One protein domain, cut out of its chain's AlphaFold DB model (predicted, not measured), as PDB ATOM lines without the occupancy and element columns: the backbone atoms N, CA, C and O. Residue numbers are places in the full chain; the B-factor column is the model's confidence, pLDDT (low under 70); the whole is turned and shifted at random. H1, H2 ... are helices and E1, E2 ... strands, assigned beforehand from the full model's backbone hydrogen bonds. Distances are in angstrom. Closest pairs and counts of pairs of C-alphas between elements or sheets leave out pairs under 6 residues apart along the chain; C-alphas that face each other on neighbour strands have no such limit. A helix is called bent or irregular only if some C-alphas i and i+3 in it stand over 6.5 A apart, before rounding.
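What this domain is: This is residues 26 to 88 of the 312 residues of an uncharacterized protein of Steinernema carpocapsae (UniProt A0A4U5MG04). Helix H1 runs along one side of a small middle hairpin, E1 and E2; short H2 makes a corner at H1's end, and H3 lies on the hairpin's other side. The 63 printed residues hold, in order, H1, H2, H3, E1 and E2, mostly helix, with an antiparallel sheet E1 - E2. The whole is compact, radius of gyration of the C-alphas 11.5 A, spanning 35 by 26 by 17 A.

How they stand to each other: Look at H1, residues 31 to 42: its residues 38 to 42 alone touch H2, residues 45 to 50, closest at the C-alphas of Cys 42 and Phe 50, 5.6 A, at a steep tilt of 45 degrees, opposite ways. H3, residues 58 to 66, is apart from both. In the hairpin of E1, residues 74 to 76, and E2, residues 82 to 84, N 75 and O 83 are within hydrogen-bond range, 2.9 A. H1's closest C-alphas to E2 are Glu 32 and Ala 82, 5.2 A. Each O i to N i+4 pair is within range in H1, 0 of 2 in H2 and 2 of 5 in H3; for i+3, 1 of 3 and 4 of 6.

Where its parts are: Find C-alpha 31 at (135.571, 164.034, 163.655); H1 runs 16.3 A. H2 and H3, 13.8 A, are irregular: C-alphas 46 and 49 are 8.1 A apart, 59 and 62 7.9 A. E2 ends at C-alpha 84, (138.318, 159.496, 159.161).

The domain as a whole: The farthest C-alphas, Phe 26 and Thr 58, are 36.2 A apart. The printed part has no cut and no long link, and no printed residue has a pLDDT under 70.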
ATOM      1  N   PHE A  26     133.762 180.238 163.183       92.81
ATOM      2  CA  PHE A  26     135.039 179.776 162.626       92.81
ATOM      3  C   PHE A  26     135.860 179.052 163.689       92.81
ATOM      4  O   PHE A  26     136.594 179.660 164.466       92.81
ATOM      5  N   LYS A  27     135.723 177.727 163.721       92.88
ATOM      6  CA  LYS A  27     136.398 176.855 164.685       92.88
ATOM      7  C   LYS A  27     136.707 175.498 164.077       92.88
ATOM      8  O   LYS A  27     136.098 175.088 163.093       92.88
ATOM      9  N   GLU A  28     137.647 174.783 164.681       94.56
ATOM     10  CA  GLU A  28     137.917 173.403 164.295       94.56
ATOM     11  C   GLU A  28     136.704 172.503 164.591       94.56
ATOM     12  O   GLU A  28     136.083 172.603 165.648       94.56
ATOM     13  N   LEU A  29     136.382 171.615 163.648       96.94
ATOM     14  CA  LEU A  29     135.342 170.602 163.812       96.94
ATOM     15  C   LEU A  29     135.913 169.307 164.391       96.94
ATOM     16  O   LEU A  29     137.001 168.866 163.996       96.94
ATOM     17  N   SER A  30     135.127 168.667 165.261       97.94
ATOM     18  CA  SER A  30     135.379 167.295 165.698       97.94
ATOM     19  C   SER A  30     135.248 166.310 164.524       97.94
ATOM     20  O   SER A  30     134.731 166.649 163.459       97.94
ATOM     21  N   VAL A  31     135.738 165.076 164.688       98.44
ATOM     22  CA  VAL A  31     135.571 164.034 163.655       98.44
ATOM     23  C   VAL A  31     134.089 163.731 163.421       98.44
ATOM     24  O   VAL A  31     133.675 163.595 162.271       98.44
ATOM     25  N   GLU A  32     133.300 163.719 164.494       98.25
ATOM     26  CA  GLU A  32     131.846 163.563 164.457       98.25
ATOM     27  C   GLU A  32     131.185 164.669 163.625       98.25
ATOM     28  O   GLU A  32     130.501 164.381 162.644       98.25
ATOM     29  N   ASP A  33     131.472 165.937 163.933       98.25
ATOM     30  CA  ASP A  33     130.882 167.068 163.207       98.25
ATOM     31  C   ASP A  33     131.285 167.075 161.727       98.25
ATOM     32  O   ASP A  33     130.478 167.418 160.861       98.25
ATOM     33  N   LYS A  34     132.527 166.675 161.410       98.44
ATOM     34  CA  LYS A  34     132.976 166.513 160.019       98.44
ATOM     35  C   LYS A  34     132.189 165.421 159.308       98.44
ATOM     36  O   LYS A  34     131.788 165.630 158.169       98.44
ATOM     37  N   HIS A  35     131.974 164.275 159.950       98.44
ATOM     38  CA  HIS A  35     131.217 163.178 159.357       98.44
ATOM     39  C   HIS A  35     129.763 163.581 159.090       98.44
ATOM     40  O   HIS A  35     129.314 163.464 157.953       98.44
ATOM     41  N   VAL A  36     129.077 164.173 160.074       98.38
ATOM     42  CA  VAL A  36     127.714 164.707 159.902       98.38
ATOM     43  C   VAL A  36     127.660 165.742 158.773       98.38
ATOM     44  O   VAL A  36     126.735 165.742 157.956       98.38
ATOM     45  N   PHE A  37     128.664 166.617 158.687       98.31
ATOM     46  CA  PHE A  37     128.754 167.601 157.615       98.31
ATOM     47  C   PHE A  37     128.954 166.950 156.239       98.31
ATOM     48  O   PHE A  37     128.264 167.314 155.287       98.31
ATOM     49  N   PHE A  38     129.838 165.959 156.114       98.19
ATOM     50  CA  PHE A  38     130.031 165.235 154.858       98.19
ATOM     51  C   PHE A  38     128.780 164.457 154.437       98.19
ATOM     52  O   PHE A  38     128.436 164.491 153.257       98.19
ATOM     53  N   GLU A  39     128.058 163.838 155.373       97.44
ATOM     54  CA  GLU A  39     126.762 163.194 155.117       97.44
ATOM     55  C   GLU A  39     125.722 164.195 154.592       97.44
ATOM     56  O   GLU A  39     125.051 163.932 153.588       97.44
ATOM     57  N   LYS A  40     125.630 165.391 155.203       97.00
ATOM     58  CA  LYS A  40     124.794 166.494 154.691       97.00
ATOM     59  C   LYS A  40     125.172 166.823 153.244       97.00
ATOM     60  O   LYS A  40     124.290 166.870 152.384       97.00
ATOM     61  N   LEU A  41     126.461 167.022 152.961       96.25
ATOM     62  CA  LEU A  41     126.939 167.376 151.621       96.25
ATOM     63  C   LEU A  41     126.677 166.268 150.597       96.25
ATOM     64  O   LEU A  41     126.254 166.573 149.487       96.25
ATOM     65  N   CYS A  42     126.836 164.992 150.950       94.69
ATOM     66  CA  CYS A  42     126.596 163.867 150.038       94.69
ATOM     67  C   CYS A  42     125.178 163.865 149.438       94.69
ATOM     68  O   CYS A  42     124.976 163.397 148.313       94.69
ATOM     69  N   ARG A  43     124.191 164.427 150.145       93.38
ATOM     70  CA  ARG A  43     122.801 164.546 149.670       93.38
ATOM     71  C   ARG A  43     122.630 165.613 148.583       93.38
ATOM     72  O   ARG A  43     121.651 165.576 147.843       93.38
ATOM     73  N   LEU A  44     123.590 166.524 148.441       92.94
ATOM     74  CA  LEU A  44     123.585 167.595 147.450       92.94
ATOM     75  C   LEU A  44     124.263 167.145 146.150       92.94
ATOM     76  O   LEU A  44     125.342 166.553 146.145       92.94
ATOM     77  N   ASN A  45     123.651 167.470 145.009       88.25
ATOM     78  CA  ASN A  45     124.165 167.058 143.697       88.25
ATOM     79  C   ASN A  45     125.521 167.685 143.334       88.25
ATOM     80  O   ASN A  45     126.277 167.080 142.577       88.25
ATOM     81  N   GLU A  46     125.843 168.864 143.863       88.81
ATOM     82  CA  GLU A  46     127.135 169.529 143.629       88.81
ATOM     83  C   GLU A  46     128.307 168.796 144.307       88.81
ATOM     84  O   GLU A  46     129.463 168.972 143.926       88.81
ATOM     85  N   PHE A  47     128.006 167.915 145.268       92.19
ATOM     86  CA  PHE A  47     128.974 167.191 146.089       92.19
ATOM     87  C   PHE A  47     128.934 165.678 145.843       92.19
ATOM     88  O   PHE A  47     129.312 164.896 146.709       92.19
ATOM     89  N   LYS A  48     128.540 165.222 144.647       92.06
ATOM     90  CA  LYS A  48     128.585 163.785 144.295       92.06
ATOM     91  C   LYS A  48     129.952 163.151 144.561       92.06
ATOM     92  O   LYS A  48     130.026 162.032 145.045       92.06
ATOM     93  N   LEU A  49     131.034 163.903 144.342       92.62
ATOM     94  CA  LEU A  49     132.400 163.450 144.608       92.62
ATOM     95  C   LEU A  49     132.702 163.177 146.087       92.62
ATOM     96  O   LEU A  49     133.748 162.599 146.358       92.62
ATOM     97  N   PHE A  50     131.835 163.585 147.019       95.31
ATOM     98  CA  PHE A  50     131.982 163.352 148.457       95.31
ATOM     99  C   PHE A  50     131.394 162.002 148.885       95.31
ATOM    100  O   PHE A  50     131.681 161.537 149.988       95.31
ATOM    101  N   ARG A  51     130.618 161.348 148.016       94.56
ATOM    102  CA  ARG A  51     130.027 160.032 148.272       94.56
ATOM    103  C   ARG A  51     131.084 158.938 148.177       94.56
ATOM    104  O   ARG A  51     132.019 159.027 147.378       94.56
ATOM    105  N   ALA A  52     130.924 157.889 148.977       90.12
ATOM    106  CA  ALA A  52     131.686 156.659 148.815       90.12
ATOM    107  C   ALA A  52     131.113 155.856 147.637       90.12
ATOM    108  O   ALA A  52     130.268 154.987 147.815       90.12
ATOM    109  N   GLU A  53     131.536 156.192 146.421       83.19
ATOM    110  CA  GLU A  53     131.169 155.465 145.202       83.19
ATOM    111  C   GLU A  53     132.379 154.675 144.674       83.19
ATOM    112  O   GLU A  53     133.508 155.171 144.696       83.19
ATOM    113  N   GLY A  54     132.138 153.457 144.176       77.00
ATOM    114  CA  GLY A  54     133.164 152.567 143.619       77.00
ATOM    115  C   GLY A  54     133.571 151.419 144.548       77.00
ATOM    116  O   GLY A  54     132.944 151.179 145.577       77.00
ATOM    117  N   GLU A  55     134.611 150.681 144.154       75.56
ATOM    118  CA  GLU A  55     135.153 149.587 144.965       75.56
ATOM    119  C   GLU A  55     135.835 150.126 146.227       75.56
ATOM    120  O   GLU A  55     136.617 151.081 146.182       75.56
ATOM    121  N   LEU A  56     135.531 149.497 147.364       78.75
ATOM    122  CA  LEU A  56     136.168 149.816 148.634       78.75
ATOM    123  C   LEU A  56     137.660 149.447 148.573       78.75
ATOM    124  O   LEU A  56     137.997 148.380 148.052       78.75
ATOM    125  N   PRO A  57     138.560 150.282 149.120       83.56
ATOM    126  CA  PRO A  57     139.970 149.932 149.229       83.56
ATOM    127  C   PRO A  57     140.132 148.619 149.994       83.56
ATOM    128  O   PRO A  57     139.565 148.473 151.076       83.56
ATOM    129  N   THR A  58     140.924 147.688 149.457       83.19
ATOM    130  CA  THR A  58     141.130 146.355 150.048       83.19
ATOM    131  C   THR A  58     141.508 146.427 151.528       83.19
ATOM    132  O   THR A  58     140.966 145.673 152.329       83.19
ATOM    133  N   ASP A  59     142.366 147.384 151.888       83.88
ATOM    134  CA  ASP A  59     142.899 147.549 153.246       83.88
ATOM    135  C   ASP A  59     141.866 148.093 154.253       83.88
ATOM    136  O   ASP A  59     142.065 147.983 155.458       83.88
ATOM    137  N   GLU A  60     140.757 148.670 153.782       88.12
ATOM    138  CA  GLU A  60     139.672 149.198 154.626       88.12
ATOM    139  C   GLU A  60     138.359 148.418 154.464       88.12
ATOM    140  O   GLU A  60     137.374 148.726 155.131       88.12
ATOM    141  N   LYS A  61     138.324 147.414 153.581       88.94
ATOM    142  CA  LYS A  61     137.086 146.767 153.138       88.94
ATOM    143  C   LYS A  61     136.266 146.192 154.295       88.94
ATOM    144  O   LYS A  61     135.086 146.497 154.390       88.94
ATOM    145  N   GLU A  62     136.892 145.431 155.189       89.31
ATOM    146  CA  GLU A  62     136.214 144.792 156.329       89.31
ATOM    147  C   GLU A  62     135.532 145.816 157.255       89.31
ATOM    148  O   GLU A  62     134.380 145.649 157.657       89.31
ATOM    149  N   ILE A  63     136.224 146.920 157.549       91.38
ATOM    150  CA  ILE A  63     135.707 147.979 158.421       91.38
ATOM    151  C   ILE A  63     134.593 148.762 157.711       91.38
ATOM    152  O   ILE A  63     133.572 149.080 158.312       91.38
ATOM    153  N   LEU A  64     134.758 149.059 156.421       91.44
ATOM    154  CA  LEU A  64     133.776 149.833 155.660       91.44
ATOM    155  C   LEU A  64     132.518 149.028 155.299       91.44
ATOM    156  O   LEU A  64     131.461 149.627 155.138       91.44
ATOM    157  N   GLU A  65     132.599 147.700 155.196       90.19
ATOM    158  CA  GLU A  65     131.433 146.827 154.976       90.19
ATOM    159  C   GLU A  65     130.543 146.694 156.219       90.19
ATOM    160  O   GLU A  65     129.349 146.423 156.094       90.19
ATOM    161  N   THR A  66     131.108 146.895 157.411       92.12
ATOM    162  CA  THR A  66     130.378 146.853 158.690       92.12
ATOM    163  C   THR A  66     129.927 148.236 159.170       92.12
ATOM    164  O   THR A  66     129.121 148.332 160.096       92.12
ATOM    165  N   ALA A  67     130.411 149.304 158.534       93.75
ATOM    166  CA  ALA A  67     130.052 150.679 158.849       93.75
ATOM    167  C   ALA A  67     128.578 150.986 158.532       93.75
ATOM    168  O   ALA A  67     128.028 150.543 157.524       93.75
ATOM    169  N   VAL A  68     127.948 151.803 159.378       94.50
ATOM    170  CA  VAL A  68     126.541 152.208 159.215       94.50
ATOM    171  C   VAL A  68     126.371 153.360 158.222       94.50
ATOM    172  O   VAL A  68     125.358 153.440 157.534       94.50
ATOM    173  N   GLU A  69     127.367 154.241 158.130       94.88
ATOM    174  CA  GLU A  69     127.382 155.415 157.252       94.88
ATOM    175  C   GLU A  69     128.789 155.560 156.668       94.88
ATOM    176  O   GLU A  69     129.780 155.458 157.396       94.88
ATOM    177  N   VAL A  70     128.904 155.801 155.358       95.75
ATOM    178  CA  VAL A  70     130.203 155.890 154.679       95.75
ATOM    179  C   VAL A  70     130.201 157.022 153.656       95.75
ATOM    180  O   VAL A  70     129.449 157.021 152.684       95.75
ATOM    181  N   THR A  71     131.143 157.947 153.824       96.50
ATOM    182  CA  THR A  71     131.467 158.996 152.853       96.50
ATOM    183  C   THR A  71     132.835 158.730 152.229       96.50
ATOM    184  O   THR A  71     133.578 157.816 152.608       96.50
ATOM    185  N   ARG A  72     133.239 159.559 151.265       95.50
ATOM    186  CA  ARG A  72     134.589 159.489 150.697       95.50
ATOM    187  C   ARG A  72     135.692 159.834 151.705       95.50
ATOM    188  O   ARG A  72     136.847 159.491 151.471       95.50
ATOM    189  N   PHE A  73     135.352 160.492 152.815       97.25
ATOM    190  CA  PHE A  73     136.322 161.021 153.777       97.25
ATOM    191  C   PHE A  73     136.283 160.345 155.145       97.25
ATOM    192  O   PHE A  73     137.290 160.337 155.853       97.25
ATOM    193  N   SER A  74     135.130 159.812 155.529       97.62
ATOM    194  CA  SER A  74     134.858 159.304 156.871       97.62
ATOM    195  C   SER A  74     133.828 158.184 156.837       97.62
ATOM    196  O   SER A  74     133.108 158.024 155.853       97.62
ATOM    197  N   TYR A  75     133.740 157.438 157.926       97.50
ATOM    198  CA  TYR A  75     132.714 156.428 158.148       97.50
ATOM    199  C   TYR A  75     132.273 156.450 159.608       97.50
ATOM    200  O   TYR A  75     132.989 156.978 160.462       97.50
ATOM    201  N   ARG A  76     131.107 155.876 159.886       97.81
ATOM    202  CA  ARG A  76     130.627 155.598 161.238       97.81
ATOM    203  C   ARG A  76     130.606 154.093 161.458       97.81
ATOM    204  O   ARG A  76     130.010 153.374 160.660       97.81
ATOM    205  N   ASP A  77     131.281 153.629 162.502       96.00
ATOM    206  CA  ASP A  77     131.342 152.202 162.831       96.00
ATOM    207  C   ASP A  77     130.010 151.665 163.394       96.00
ATOM    208  O   ASP A  77     129.055 152.412 163.632       96.00
ATOM    209  N   ASP A  78     129.940 150.351 163.609       93.94
ATOM    210  CA  ASP A  78     128.772 149.642 164.149       93.94
ATOM    211  C   ASP A  78     128.400 150.055 165.588       93.94
ATOM    212  O   ASP A  78     127.285 149.803 166.051       93.94
ATOM    213  N   ARG A  79     129.313 150.735 166.289       94.50
ATOM    214  CA  ARG A  79     129.111 151.317 167.624       94.50
ATOM    215  C   ARG A  79     128.653 152.771 167.564       94.50
ATOM    216  O   ARG A  79     128.413 153.372 168.611       94.50
ATOM    217  N   GLY A  80     128.525 153.339 166.369       95.44
ATOM    218  CA  GLY A  80     128.085 154.708 166.157       95.44
ATOM    219  C   GLY A  80     129.192 155.757 166.271       95.44
ATOM    220  O   GLY A  80     128.871 156.943 166.327       95.44
ATOM    221  N   VAL A  81     130.473 155.377 166.291       97.75
ATOM    222  CA  VAL A  81     131.605 156.312 166.392       97.75
ATOM    223  C   VAL A  81     132.097 156.704 164.999       97.75
ATOM    224  O   VAL A  81     132.348 155.849 164.151       97.75
ATOM    225  N   ALA A  82     132.242 158.008 164.755       98.31
ATOM    226  CA  ALA A  82     132.772 158.526 163.498       98.31
ATOM    227  C   ALA A  82     134.309 158.483 163.445       98.31
ATOM    228  O   ALA A  82     134.997 158.920 164.370       98.31
ATOM    229  N   HIS A  83     134.840 158.060 162.298       97.94
ATOM    230  CA  HIS A  83     136.270 157.955 162.003       97.94
ATOM    231  C   HIS A  83     136.594 158.577 160.644       97.94
ATOM    232  O   HIS A  83     135.779 158.559 159.721       97.94
ATOM    233  N   LEU A  84     137.808 159.109 160.481       97.44
ATOM    234  CA  LEU A  84     138.318 159.496 159.161       97.44
ATOM    235  C   LEU A  84     138.919 158.270 158.459       97.44
ATOM    236  O   LEU A  84     139.598 157.470 159.091       97.44
ATOM    237  N   ARG A  85     138.710 158.147 157.146       95.31
ATOM    238  CA  ARG A  85     139.256 157.048 156.329       95.31
ATOM    239  C   ARG A  85     140.729 157.263 156.014       95.31
ATOM    240  O   ARG A  85     141.093 158.376 155.642       95.31
ATOM    241  N   GLU A  86     141.568 156.237 156.063       92.19
ATOM    242  CA  GLU A  86     143.000 156.374 155.745       92.19
ATOM    243  C   GLU A  86     143.255 156.587 154.242       92.19
ATOM    244  O   GLU A  86     144.164 157.307 153.841       92.19
ATOM    245  N   SER A  87     142.374 156.059 153.401       91.62
ATOM    246  CA  SER A  87     142.345 156.198 151.943       91.62
ATOM    247  C   SER A  87     141.686 157.487 151.448       91.62
ATOM    248  O   SER A  87     141.535 157.676 150.235       91.62
ATOM    249  N   ARG A  88     141.245 158.371 152.354       95.19
ATOM    250  CA  ARG A  88     140.509 159.581 151.969       95.19
ATOM    251  C   ARG A  88     141.352 160.499 151.078       95.19
ATOM    252  O   ARG A  88     142.547 160.677 151.327       95.19
TER     253      ARG A  88